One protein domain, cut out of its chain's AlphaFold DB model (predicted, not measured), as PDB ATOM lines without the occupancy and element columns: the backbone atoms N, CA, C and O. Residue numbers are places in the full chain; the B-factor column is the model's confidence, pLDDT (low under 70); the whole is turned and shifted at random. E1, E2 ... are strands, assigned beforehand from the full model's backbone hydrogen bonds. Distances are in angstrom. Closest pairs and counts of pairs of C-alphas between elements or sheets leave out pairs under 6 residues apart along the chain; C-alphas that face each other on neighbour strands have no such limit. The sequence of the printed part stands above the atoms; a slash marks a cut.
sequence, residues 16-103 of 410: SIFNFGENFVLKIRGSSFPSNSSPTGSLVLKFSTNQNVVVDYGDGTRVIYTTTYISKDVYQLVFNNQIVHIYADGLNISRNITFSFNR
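AT A GLANCE: This is residues 16 to 103 of the 410 residues of an uncharacterized protein of Flavobacterium sp. GV029 (UniProt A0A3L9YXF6). Two antiparallel sheets lie roughly face to face as a small, flat sandwich: E1, E7, E3 and E4 make one layer, and E2, E6 and E5 the other. The layers are joined at one edge, where E4 runs on into E5, and open at the opposite edge, where E1 and E2 are apart; the two long links, residues 31 to 41 and 80 to 92, lie toward one end and pair briefly there, residues 32 to 33 with 85 to 86. The 88 printed residues include seven named strands, E1 to E7 in chain order, and no named helix; the class is all strand. The sheet orders are E1 - E7 - E3 - E4 and E2 - E6 - E5. The whole is compact, with a radius of gyration of the C-alphas of 13.6 A and spans of 40 by 32 by 16 A.

HOW THE PARTS SIT: E1, residues 22 to 30, is an edge strand, antiparallel at 155 degrees to E7, residues 93 to 101. N 26 and O 97 are within hydrogen-bond range at 2.8 A. E7 is also antiparallel to E3, residues 52 to 56, at 157 degrees, with N 54 and O 100 2.9 A apart. E3 forms a hairpin with edge strand E4, residues 62 to 66, antiparallel at 158 degrees; N 53 and O 65 are 2.8 A apart. This sheet is strongly twisted. E4 runs on into E5, residues 68 to 71, at 29 degrees, and the two meet only through their link. E5 and E6, residues 74 to 79, form a hairpin, antiparallel at 136 degrees, with N 68 and O 76 2.8 A apart. E6 is antiparallel to E2, residues 42 to 47, at 159 degrees; N 45 and O 77 are 3.0 A apart. Between the sheets, the closest C-alphas of E4 and E6 are those of Thr 66 and Leu 77, 7.5 A apart. E3 and E6 are only just apart, their closest C-alphas at 8.3 A.

IN THESE COORDINATES: E1 begins with C-alpha 22 at (24.207, 33.226, -18.362) and is 24.9 A long from first to last C-alpha. E2 and E6 each measure 16.6 A, E3 12.8 A, E4 13.4 A and E5 9.5 A. E5 begins with C-alpha 68 at (26.637, 25.658, -38.236). E7, 25.9 A long, ends with C-alpha 101 at (25.963, 29.965, -24.433).

THE WHOLE: The C-alphas farthest apart are those of Lys 72 and Asp 89, at 42.2 A. The printed part has no cut. The links E1 to E2 and E6 to E7 are long, with 11 and 13 residues; the other four are tight. The mean pLDDT of the printed part is 86.5; residues 16 to 22, of which 22 belongs to E1, and residues 37 to 39 are under 70 in this model.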
ATOM      1  N   SER A  16      37.845  21.531 -18.007       27.34
ATOM      2  CA  SER A  16      37.398  22.518 -18.981       27.34
ATOM      3  C   SER A  16      36.568  23.554 -18.226       27.34
ATOM      4  O   SER A  16      35.419  23.313 -17.861       27.34
ATOM      5  N   ILE A  17      37.167  24.703 -17.911       25.73
ATOM      6  CA  ILE A  17      36.457  25.818 -17.276       25.73
ATOM      7  C   ILE A  17      35.592  26.470 -18.359       25.73
ATOM      8  O   ILE A  17      36.057  27.337 -19.094       25.73
ATOM      9  N   PHE A  18      34.337  26.044 -18.487       35.00
ATOM     10  CA  PHE A  18      33.376  26.728 -19.348       35.00
ATOM     11  C   PHE A  18      32.646  27.804 -18.543       35.00
ATOM     12  O   PHE A  18      31.701  27.528 -17.805       35.00
ATOM     13  N   ASN A  19      33.097  29.049 -18.682       31.98
ATOM     14  CA  ASN A  19      32.440  30.208 -18.091       31.98
ATOM     15  C   ASN A  19      31.251  30.629 -18.976       31.98
ATOM     16  O   ASN A  19      31.321  31.615 -19.706       31.98
ATOM     17  N   PHE A  20      30.172  29.840 -18.985       42.12
ATOM     18  CA  PHE A  20      28.913  30.287 -19.584       42.12
ATOM     19  C   PHE A  20      28.290  31.298 -18.626       42.12
ATOM     20  O   PHE A  20      27.732  30.920 -17.600       42.12
ATOM     21  N   GLY A  21      28.458  32.585 -18.929       45.50
ATOM     22  CA  GLY A  21      28.046  33.663 -18.037       45.50
ATOM     23  C   GLY A  21      26.560  33.630 -17.679       45.50
ATOM     24  O   GLY A  21      26.230  34.009 -16.563       45.50
ATOM     25  N   GLU A  22      25.664  33.174 -18.568       64.75
ATOM     26  CA  GLU A  22      24.207  33.226 -18.362       64.75
ATOM     27  C   GLU A  22      23.427  32.243 -19.279       64.75
ATOM     28  O   GLU A  22      23.912  31.864 -20.346       64.75
ATOM     29  N   ASN A  23      22.192  31.855 -18.902       76.06
ATOM     30  CA  ASN A  23      21.388  30.798 -19.562       76.06
ATOM     31  C   ASN A  23      19.946  31.260 -19.804       76.06
ATOM     32  O   ASN A  23      19.400  31.916 -18.920       76.06
ATOM     33  N   PHE A  24      19.272  30.891 -20.898       83.38
ATOM     34  CA  PHE A  24      17.797  30.982 -20.942       83.38
ATOM     35  C   PHE A  24      17.152  29.619 -20.712       83.38
ATOM     36  O   PHE A  24      17.743  28.583 -21.011       83.38
ATOM     37  N   VAL A  25      15.940  29.627 -20.162       84.75
ATOM     38  CA  VAL A  25      15.185  28.412 -19.851       84.75
ATOM     39  C   VAL A  25      13.887  28.433 -20.641       84.75
ATOM     40  O   VAL A  25      13.125  29.392 -20.546       84.75
ATOM     41  N   LEU A  26      13.627  27.368 -21.394       86.19
ATOM     42  CA  LEU A  26      12.312  27.094 -21.959       86.19
ATOM     43  C   LEU A  26      11.607  26.076 -21.085       86.19
ATOM     44  O   LEU A  26      12.155  25.019 -20.770       86.19
ATOM     45  N   LYS A  27      10.369  26.387 -20.720       85.69
ATOM     46  CA  LYS A  27       9.505  25.457 -20.011       85.69
ATOM     47  C   LYS A  27       8.554  24.827 -21.012       85.69
ATOM     48  O   LYS A  27       7.628  25.487 -21.471       85.69
ATOM     49  N   ILE A  28       8.804  23.579 -21.383       84.00
ATOM     50  CA  ILE A  28       8.079  22.875 -22.449       84.00
ATOM     51  C   ILE A  28       7.292  21.730 -21.834       84.00
ATOM     52  O   ILE A  28       7.790  21.040 -20.948       84.00
ATOM     53  N   ARG A  29       6.057  21.517 -22.280       84.62
ATOM     54  CA  ARG A  29       5.261  20.360 -21.880       84.62
ATOM     55  C   ARG A  29       5.403  19.260 -22.928       84.62
ATOM     56  O   ARG A  29       5.061  19.473 -24.087       84.62
ATOM     57  N   GLY A  30       5.894  18.091 -22.524       88.12
ATOM     58  CA  GLY A  30       6.070  16.974 -23.447       88.12
ATOM     59  C   GLY A  30       6.898  15.818 -22.897       88.12
ATOM     60  O   GLY A  30       7.564  15.928 -21.867       88.12
ATOM     61  N   SER A  31       6.856  14.708 -23.635       90.56
ATOM     62  CA  SER A  31       7.696  13.517 -23.442       90.56
ATOM     63  C   SER A  31       8.929  13.492 -24.359       90.56
ATOM     64  O   SER A  31       9.729  12.562 -24.303       90.56
ATOM     65  N   SER A  32       9.123  14.528 -25.183       90.62
ATOM     66  CA  SER A  32      10.284  14.699 -26.062       90.62
ATOM     67  C   SER A  32      10.574  16.180 -26.334       90.62
ATOM     68  O   SER A  32       9.733  17.041 -26.062       90.62
ATOM     69  N   PHE A  33      11.763  16.472 -26.866       89.38
ATOM     70  CA  PHE A  33      12.125  17.788 -27.387       89.38
ATOM     71  C   PHE A  33      12.804  17.699 -28.766       89.38
ATOM     72  O   PHE A  33      13.722  16.892 -28.935       89.38
ATOM     73  N   PRO A  34      12.444  18.586 -29.711       87.44
ATOM     74  CA  PRO A  34      11.183  19.334 -29.759       87.44
ATOM     75  C   PRO A  34       9.973  18.401 -29.717       87.44
ATOM     76  O   PRO A  34      10.091  17.209 -29.997       87.44
ATOM     77  N   SER A  35       8.813  18.923 -29.325       75.19
ATOM     78  CA  SER A  35       7.604  18.100 -29.266       75.19
ATOM     79  C   SER A  35       7.146  17.698 -30.667       75.19
ATOM     80  O   SER A  35       7.109  18.528 -31.574       75.19
ATOM     81  N   ASN A  36       6.693  16.455 -30.827       70.12
ATOM     82  CA  ASN A  36       6.044  15.981 -32.054       70.12
ATOM     83  C   ASN A  36       4.583  16.446 -32.207       70.12
ATOM     84  O   ASN A  36       3.937  16.118 -33.199       70.12
ATOM     85  N   SER A  37       4.047  17.203 -31.246       69.81
ATOM     86  CA  SER A  37       2.655  17.669 -31.263       69.81
ATOM     87  C   SER A  37       2.371  18.758 -32.300       69.81
ATOM     88  O   SER A  37       1.208  19.098 -32.506       69.81
ATOM     89  N   SER A  38       3.400  19.336 -32.926       68.62
ATOM     90  CA  SER A  38       3.249  20.365 -33.953       68.62
ATOM     91  C   SER A  38       4.147  20.070 -35.158       68.62
ATOM     92  O   SER A  38       5.365  20.050 -35.006       68.62
ATOM     93  N   PRO A  39       3.596  19.891 -36.370       69.81
ATOM     94  CA  PRO A  39       4.385  19.633 -37.575       69.81
ATOM     95  C   PRO A  39       5.120  20.876 -38.099       69.81
ATOM     96  O   PRO A  39       5.865  20.773 -39.074       69.81
ATOM     97  N   THR A  40       4.937  22.044 -37.472       80.56
ATOM     98  CA  THR A  40       5.535  23.334 -37.866       80.56
ATOM     99  C   THR A  40       6.277  24.029 -36.714       80.56
ATOM    100  O   THR A  40       6.585  25.218 -36.802       80.56
ATOM    101  N   GLY A  41       6.574  23.304 -35.635       84.06
ATOM    102  CA  GLY A  41       7.408  23.756 -34.523       84.06
ATOM    103  C   GLY A  41       8.862  24.048 -34.911       84.06
ATOM    104  O   GLY A  41       9.481  23.325 -35.692       84.06
ATOM    105  N   SER A  42       9.440  25.113 -34.351       90.56
ATOM    106  CA  SER A  42      10.892  25.309 -34.393       90.56
ATOM    107  C   SER A  42      11.423  26.218 -33.284       90.56
ATOM    108  O   SER A  42      10.740  27.135 -32.831       90.56
ATOM    109  N   LEU A  43      12.675  25.985 -32.889       93.19
ATOM    110  CA  LEU A  43      13.533  26.943 -32.197       93.19
ATOM    111  C   LEU A  43      14.744  27.223 -33.089       93.19
ATOM    112  O   LEU A  43      15.481  26.308 -33.462       93.19
ATOM    113  N   VAL A  44      14.969  28.494 -33.402       95.69
ATOM    114  CA  VAL A  44      16.107  28.945 -34.200       95.69
ATOM    115  C   VAL A  44      16.883  29.999 -33.430       95.69
ATOM    116  O   VAL A  44      16.357  31.059 -33.088       95.69
ATOM    117  N   LEU A  45      18.166  29.722 -33.228       96.88
ATOM    118  CA  LEU A  45      19.130  30.653 -32.660       96.88
ATOM    119  C   LEU A  45      20.177  30.975 -33.725       96.88
ATOM    120  O   LEU A  45      20.672  30.064 -34.396       96.88
ATOM    121  N   LYS A  46      20.533  32.252 -33.884       98.31
ATOM    122  CA  LYS A  46      21.713  32.638 -34.673       98.31
ATOM    123  C   LYS A  46      22.651  33.507 -33.865       98.31
ATOM    124  O   LYS A  46      22.221  34.311 -33.036       98.31
ATOM    125  N   PHE A  47      23.928  33.358 -34.172       97.38
ATOM    126  CA  PHE A  47      25.028  33.940 -33.441       97.38
ATOM    127  C   PHE A  47      26.020  34.630 -34.375       97.38
ATOM    128  O   PHE A  47      26.226  34.171 -35.498       97.38
ATOM    129  N   SER A  48      26.674  35.685 -33.889       97.25
ATOM    130  CA  SER A  48      27.696  36.429 -34.635       97.25
ATOM    131  C   SER A  48      29.023  35.683 -34.781       97.25
ATOM    132  O   SER A  48      29.834  36.004 -35.645       97.25
ATOM    133  N   THR A  49      29.250  34.644 -33.974       95.69
ATOM    134  CA  THR A  49      30.463  33.814 -34.027       95.69
ATOM    135  C   THR A  49      30.138  32.341 -33.798       95.69
ATOM    136  O   THR A  49      29.102  32.015 -33.204       95.69
ATOM    137  N   ASN A  50      31.032  31.458 -34.253       96.31
ATOM    138  CA  ASN A  50      30.947  30.030 -33.969       96.31
ATOM    139  C   ASN A  50      31.016  29.796 -32.455       96.31
ATOM    140  O   ASN A  50      31.901  30.339 -31.792       96.31
ATOM    141  N   GLN A  51      30.113  28.980 -31.917       93.81
ATOM    142  CA  GLN A  51      30.129  28.634 -30.503       93.81
ATOM    143  C   GLN A  51      29.409  27.322 -30.216       93.81
ATOM    144  O   GLN A  51      28.639  26.805 -31.028       93.81
ATOM    145  N   ASN A  52      29.634  26.827 -29.004       94.50
ATOM    146  CA  ASN A  52      28.897  25.708 -28.448       94.50
ATOM    147  C   ASN A  52      27.705  26.212 -27.630       94.50
ATOM    148  O   ASN A  52      27.832  27.151 -26.842       94.50
ATOM    149  N   VAL A  53      26.571  25.539 -27.787       94.25
ATOM    150  CA  VAL A  53      25.366  25.699 -26.979       94.25
ATOM    151  C   VAL A  53      25.187  24.427 -26.164       94.25
ATOM    152  O   VAL A  53      25.015  23.341 -26.719       94.25
ATOM    153  N   VAL A  54      25.234  24.555 -24.842       95.56
ATOM    154  CA  VAL A  54      24.921  23.446 -23.936       95.56
ATOM    155  C   VAL A  54      23.419  23.432 -23.706       95.56
ATOM    156  O   VAL A  54      22.852  24.437 -23.273       95.56
ATOM    157  N   VAL A  55      22.791  22.296 -23.990       95.50
ATOM    158  CA  VAL A  55      21.369  22.054 -23.744       95.50
ATOM    159  C   VAL A  55      21.247  21.042 -22.612       95.50
ATOM    160  O   VAL A  55      21.661  19.892 -22.752       95.50
ATOM    161  N   ASP A  56      20.713  21.490 -21.479       95.25
ATOM    162  CA  ASP A  56      20.351  20.650 -20.334       95.25
ATOM    163  C   ASP A  56      18.847  20.379 -20.392       95.25
ATOM    164  O   ASP A  56      18.045  21.311 -20.292       95.25
ATOM    165  N   TYR A  57      18.466  19.114 -20.576       93.69
ATOM    166  CA  TYR A  57      17.070  18.703 -20.741       93.69
ATOM    167  C   TYR A  57      16.291  18.620 -19.423       93.69
ATOM    168  O   TYR A  57      15.082  18.372 -19.447       93.69
ATOM    169  N   GLY A  58      16.952  18.834 -18.280       91.75
ATOM    170  CA  GLY A  58      16.324  18.844 -16.960       91.75
ATOM    171  C   GLY A  58      16.067  17.459 -16.359       91.75
ATOM    172  O   GLY A  58      15.499  17.374 -15.274       91.75
ATOM    173  N   ASP A  59      16.494  16.384 -17.027       93.38
ATOM    174  CA  ASP A  59      16.440  14.993 -16.547       93.38
ATOM    175  C   ASP A  59      17.836  14.412 -16.236       93.38
ATOM    176  O   ASP A  59      17.993  13.210 -16.042       93.38
ATOM    177  N   GLY A  60      18.854  15.277 -16.188       92.56
ATOM    178  CA  GLY A  60      20.264  14.905 -16.047       92.56
ATOM    179  C   GLY A  60      21.001  14.755 -17.380       92.56
ATOM    180  O   GLY A  60      22.233  14.769 -17.388       92.56
ATOM    181  N   THR A  61      20.286  14.685 -18.507       94.75
ATOM    182  CA  THR A  61      20.887  14.632 -19.845       94.75
ATOM    183  C   THR A  61      21.366  16.013 -20.278       94.75
ATOM    184  O   THR A  61      20.612  16.990 -20.268       94.75
ATOM    185  N   ARG A  62      22.625  16.086 -20.722       95.94
ATOM    186  CA  ARG A  62      23.229  17.292 -21.300       95.94
ATOM    187  C   ARG A  62      23.870  16.979 -22.635       95.94
ATOM    188  O   ARG A  62      24.659  16.042 -22.734       95.94
ATOM    189  N   VAL A  63      23.576  17.800 -23.635       96.50
ATOM    190  CA  VAL A  63      24.143  17.677 -24.982       96.50
ATOM    191  C   VAL A  63      24.758  19.008 -25.393       96.50
ATOM    192  O   VAL A  63      24.205  20.076 -25.129       96.50
ATOM    193  N   ILE A  64      25.931  18.940 -26.020       96.25
ATOM    194  CA  ILE A  64      26.622  20.103 -26.572       96.25
ATOM    195  C   ILE A  64      26.358  20.135 -28.073       96.25
ATOM    196  O   ILE A  64      26.714  19.199 -28.785       96.25
ATOM    197  N   TYR A  65      25.765  21.225 -28.544       96.50
ATOM    198  CA  TYR A  65      25.547  21.486 -29.961       96.50
ATOM    199  C   TYR A  65      26.510  22.572 -30.432       96.50
ATOM    200  O   TYR A  65      26.577  23.643 -29.829       96.50
ATOM    201  N   THR A  66      27.237  22.326 -31.516       95.81
ATOM    202  CA  THR A  66      28.054  23.352 -32.178       95.81
ATOM    203  C   THR A  66      27.233  24.026 -33.270       95.81
ATOM    204  O   THR A  66      26.473  23.365 -33.977       95.81
ATOM    205  N   THR A  67      27.353  25.345 -33.397       97.25
ATOM    206  CA  THR A  67      26.620  26.099 -34.417       97.25
ATOM    207  C   THR A  67      27.172  25.843 -35.824       97.25
ATOM    208  O   THR A  67      28.371  25.662 -36.032       97.25
ATOM    209  N   THR A  68      26.289  25.853 -36.820       97.88
ATOM    210  CA  THR A  68      26.637  25.658 -38.236       97.88
ATOM    211  C   THR A  68      26.858  27.005 -38.918       97.88
ATOM    212  O   THR A  68      26.052  27.919 -38.751       97.88
ATOM    213  N   TYR A  69      27.927  27.144 -39.707       97.75
ATOM    214  CA  TYR A  69      28.182  28.347 -40.509       97.75
ATOM    215  C   TYR A  69      27.116  28.527 -41.599       97.75
ATOM    216  O   TYR A  69      26.839  27.594 -42.351       97.75
ATOM    217  N   ILE A  70      26.557  29.736 -41.709       98.06
ATOM    218  CA  ILE A  70      25.590  30.105 -42.754       98.06
ATOM    219  C   ILE A  70      26.194  31.142 -43.699       98.06
ATOM    220  O   ILE A  70      26.169  30.982 -44.917       98.06
ATOM    221  N   SER A  71      26.742  32.215 -43.133       96.56
ATOM    222  CA  SER A  71      27.394  33.298 -43.867       96.56
ATOM    223  C   SER A  71      28.343  34.057 -42.943       96.56
ATOM    224  O   SER A  71      28.417  33.770 -41.748       96.56
ATOM    225  N   LYS A  72      29.051  35.060 -43.483       96.44
ATOM    226  CA  LYS A  72      29.895  35.959 -42.687       96.44
ATOM    227  C   LYS A  72      29.120  36.464 -41.462       96.44
ATOM    228  O   LYS A  72      28.014  36.973 -41.618       96.44
ATOM    229  N   ASP A  73      29.710  36.279 -40.283       94.75
ATOM    230  CA  ASP A  73      29.167  36.672 -38.977       94.75
ATOM    231  C   ASP A  73      27.773  36.087 -38.660       94.75
ATOM    232  O   ASP A  73      27.007  36.664 -37.892       94.75
ATOM    233  N   VAL A  74      27.412  34.938 -39.251       97.81
ATOM    234  CA  VAL A  74      26.146  34.240 -38.981       97.81
ATOM    235  C   VAL A  74      26.377  32.738 -38.852       97.81
ATOM    236  O   VAL A  74      26.629  32.028 -39.829       97.81
ATOM    237  N   TYR A  75      26.197  32.249 -37.631       98.44
ATOM    238  CA  TYR A  75      26.223  30.836 -37.268       98.44
ATOM    239  C   TYR A  75      24.884  30.450 -36.652       98.44
ATOM    240  O   TYR A  75      24.299  31.242 -35.920       98.44
ATOM    241  N   GLN A  76      24.372  29.257 -36.931       98.00
ATOM    242  CA  GLN A  76      22.998  28.885 -36.600       98.00
ATOM    243  C   GLN A  76      22.918  27.577 -35.815       98.00
ATOM    244  O   GLN A  76      23.663  26.635 -36.074       98.00
ATOM    245  N   LEU A  77      21.958  27.512 -34.896       97.06
ATOM    246  CA  LEU A  77      21.464  26.281 -34.292       97.06
ATOM    247  C   LEU A  77      19.951  26.198 -34.516       97.06
ATOM    248  O   LEU A  77      19.227  27.162 -34.255       97.06
ATOM    249  N   VAL A  78      19.486  25.058 -35.027       95.56
ATOM    250  CA  VAL A  78      18.078  24.831 -35.369       95.56
ATOM    251  C   VAL A  78      17.580  23.558 -34.714       95.56
ATOM    252  O   VAL A  78      18.152  22.491 -34.916       95.56
ATOM    253  N   PHE A  79      16.462  23.674 -34.012       92.75
ATOM    254  CA  PHE A  79      15.648  22.550 -33.578       92.75
ATOM    255  C   PHE A  79      14.304  22.641 -34.301       92.75
ATOM    256  O   PHE A  79      13.467  23.465 -33.945       92.75
ATOM    257  N   ASN A  80      14.123  21.842 -35.353       88.19
ATOM    258  CA  ASN A  80      12.853  21.717 -36.081       88.19
ATOM    259  C   ASN A  80      11.979  20.625 -35.432       88.19
ATOM    260  O   ASN A  80      12.267  20.169 -34.337       88.19
ATOM    261  N   ASN A  81      10.969  20.106 -36.129       80.00
ATOM    262  CA  ASN A  81      10.103  19.028 -35.610       80.00
ATOM    263  C   ASN A  81      10.753  17.640 -35.549       80.00
ATOM    264  O   ASN A  81      10.067  16.642 -35.340       80.00
ATOM    265  N   GLN A  82      12.069  17.555 -35.746       87.81
ATOM    266  CA  GLN A  82      12.817  16.326 -35.529       87.81
ATOM    267  C   GLN A  82      13.161  16.212 -34.049       87.81
ATOM    268  O   GLN A  82      13.887  17.048 -33.518       87.81
ATOM    269  N   ILE A  83      12.647  15.166 -33.401       88.25
ATOM    270  CA  ILE A  83      12.945  14.864 -32.002       88.25
ATOM    271  C   ILE A  83      14.453  14.635 -31.845       88.25
ATOM    272  O   ILE A  83      15.021  13.770 -32.510       88.25
ATOM    273  N   VAL A  84      15.081  15.382 -30.936       92.69
ATOM    274  CA  VAL A  84      16.500  15.223 -30.568       92.69
ATOM    275  C   VAL A  84      16.684  14.653 -29.162       92.69
ATOM    276  O   VAL A  84      17.772  14.193 -28.832       92.69
ATOM    277  N   HIS A  85      15.637  14.676 -28.330       94.56
ATOM    278  CA  HIS A  85      15.650  14.115 -26.979       94.56
ATOM    279  C   HIS A  85      14.313  13.464 -26.632       94.56
ATOM    280  O   HIS A  85      13.256  14.031 -26.910       94.56
ATOM    281  N   ILE A  86      14.359  12.294 -25.996       94.50
ATOM    282  CA  ILE A  86      13.187  11.551 -25.515       94.50
ATOM    283  C   ILE A  86      13.366  11.320 -24.017       94.50
ATOM    284  O   ILE A  86      14.375  10.763 -23.591       94.50
ATOM    285  N   TYR A  87      12.377  11.726 -23.223       94.19
ATOM    286  CA  TYR A  87      12.398  11.527 -21.777       94.19
ATOM    287  C   TYR A  87      12.053  10.073 -21.439       94.19
ATOM    288  O   TYR A  87      11.031   9.551 -21.885       94.19
ATOM    289  N   ALA A  88      12.886   9.430 -20.617       94.75
ATOM    290  CA  ALA A  88      12.769   8.002 -20.304       94.75
ATOM    291  C   ALA A  88      11.458   7.620 -19.591       94.75
ATOM    292  O   ALA A  88      10.996   6.491 -19.717       94.75
ATOM    293  N   ASP A  89      10.847   8.556 -18.858       93.19
ATOM    294  CA  ASP A  89       9.568   8.336 -18.171       93.19
ATOM    295  C   ASP A  89       8.353   8.337 -19.126       93.19
ATOM    296  O   ASP A  89       7.260   7.932 -18.732       93.19
ATOM    297  N   GLY A  90       8.521   8.796 -20.374       91.38
ATOM    298  CA  GLY A  90       7.457   8.903 -21.375       91.38
ATOM    299  C   GLY A  90       6.323   9.878 -21.025       91.38
ATOM    300  O   GLY A  90       5.330   9.941 -21.752       91.38
ATOM    301  N   LEU A  91       6.430  10.649 -19.939       90.88
ATOM    302  CA  LEU A  91       5.326  11.449 -19.407       90.88
ATOM    303  C   LEU A  91       5.179  12.793 -20.128       90.88
ATOM    304  O   LEU A  91       6.152  13.524 -20.327       90.88
ATOM    305  N   ASN A  92       3.931  13.174 -20.425       88.56
ATOM    306  CA  ASN A  92       3.571  14.481 -20.989       88.56
ATOM    307  C   ASN A  92       3.398  15.557 -19.896       88.56
ATOM    308  O   ASN A  92       2.298  16.073 -19.634       88.56
ATOM    309  N   ILE A  93       4.505  15.866 -19.229       87.69
ATOM    310  CA  ILE A  93       4.595  16.845 -18.140       87.69
ATOM    311  C   ILE A  93       5.539  17.990 -18.511       87.69
ATOM    312  O   ILE A  93       6.180  17.980 -19.559       87.69
ATOM    313  N   SER A  94       5.594  19.005 -17.658       86.38
ATOM    314  CA  SER A  94       6.474  20.151 -17.845       86.38
ATOM    315  C   SER A  94       7.941  19.809 -17.614       86.38
ATOM    316  O   SER A  94       8.290  19.197 -16.605       86.38
ATOM    317  N   ARG A  95       8.798  20.288 -18.511       86.75
ATOM    318  CA  ARG A  95      10.251  20.118 -18.514       86.75
ATOM    319  C   ARG A  95      10.916  21.479 -18.616       86.75
ATOM    320  O   ARG A  95      10.500  22.314 -19.418       86.75
ATOM    321  N   ASN A  96      11.951  21.693 -17.816       88.81
ATOM    322  CA  ASN A  96      12.807  22.865 -17.951       88.81
ATOM    323  C   ASN A  96      13.989  22.481 -18.836       88.81
ATOM    324  O   ASN A  96      14.817  21.675 -18.423       88.81
ATOM    325  N   ILE A  97      14.069  23.075 -20.021       90.38
ATOM    326  CA  ILE A  97      15.203  22.914 -20.925       90.38
ATOM    327  C   ILE A  97      16.034  24.186 -20.856       90.38
ATOM    328  O   ILE A  97      15.548  25.276 -21.163       90.38
ATOM    329  N   THR A  98      17.277  24.055 -20.412       91.62
ATOM    330  CA  THR A  98      18.187  25.185 -20.223       91.62
ATOM    331  C   THR A  98      19.184  25.245 -21.367       91.62
ATOM    332  O   THR A  98      19.873  24.265 -21.640       91.62
ATOM    333  N   PHE A  99      19.282  26.408 -22.004       91.75
ATOM    334  CA  PHE A  99      20.242  26.709 -23.058       91.75
ATOM    335  C   PHE A  99      21.309  27.657 -22.508       91.75
ATOM    336  O   PHE A  99      20.998  28.783 -22.103       91.75
ATOM    337  N   SER A 100      22.564  27.214 -22.511       91.88
ATOM    338  CA  SER A 100      23.724  27.972 -22.023       91.88
ATOM    339  C   SER A 100      24.724  28.222 -23.149       91.88
ATOM    340  O   SER A 100      25.150  27.286 -23.827       91.88
ATOM    341  N   PHE A 101      25.081  29.490 -23.358       90.81
ATOM    342  CA  PHE A 101      25.963  29.965 -24.433       90.81
ATOM    343  C   PHE A 101      26.439  31.397 -24.137       90.81
ATOM    344  O   PHE A 101      26.029  32.006 -23.147       90.81
ATOM    345  N   ASN A 102      27.294  31.971 -24.987       88.94
ATOM    346  CA  ASN A 102      27.698  33.368 -24.854       88.94
ATOM    347  C   ASN A 102      26.604  34.301 -25.406       88.94
ATOM    348  O   ASN A 102      26.513  34.540 -26.612       88.94
ATOM    349  N   ARG A 103      25.770  34.850 -24.516       81.94
ATOM    350  CA  ARG A 103      24.621  35.699 -24.882       81.94
ATOM    351  C   ARG A 103      24.977  36.947 -25.683       81.94
ATOM    352  O   ARG A 103      24.182  37.352 -26.527       81.94
TER     353      ARG A 103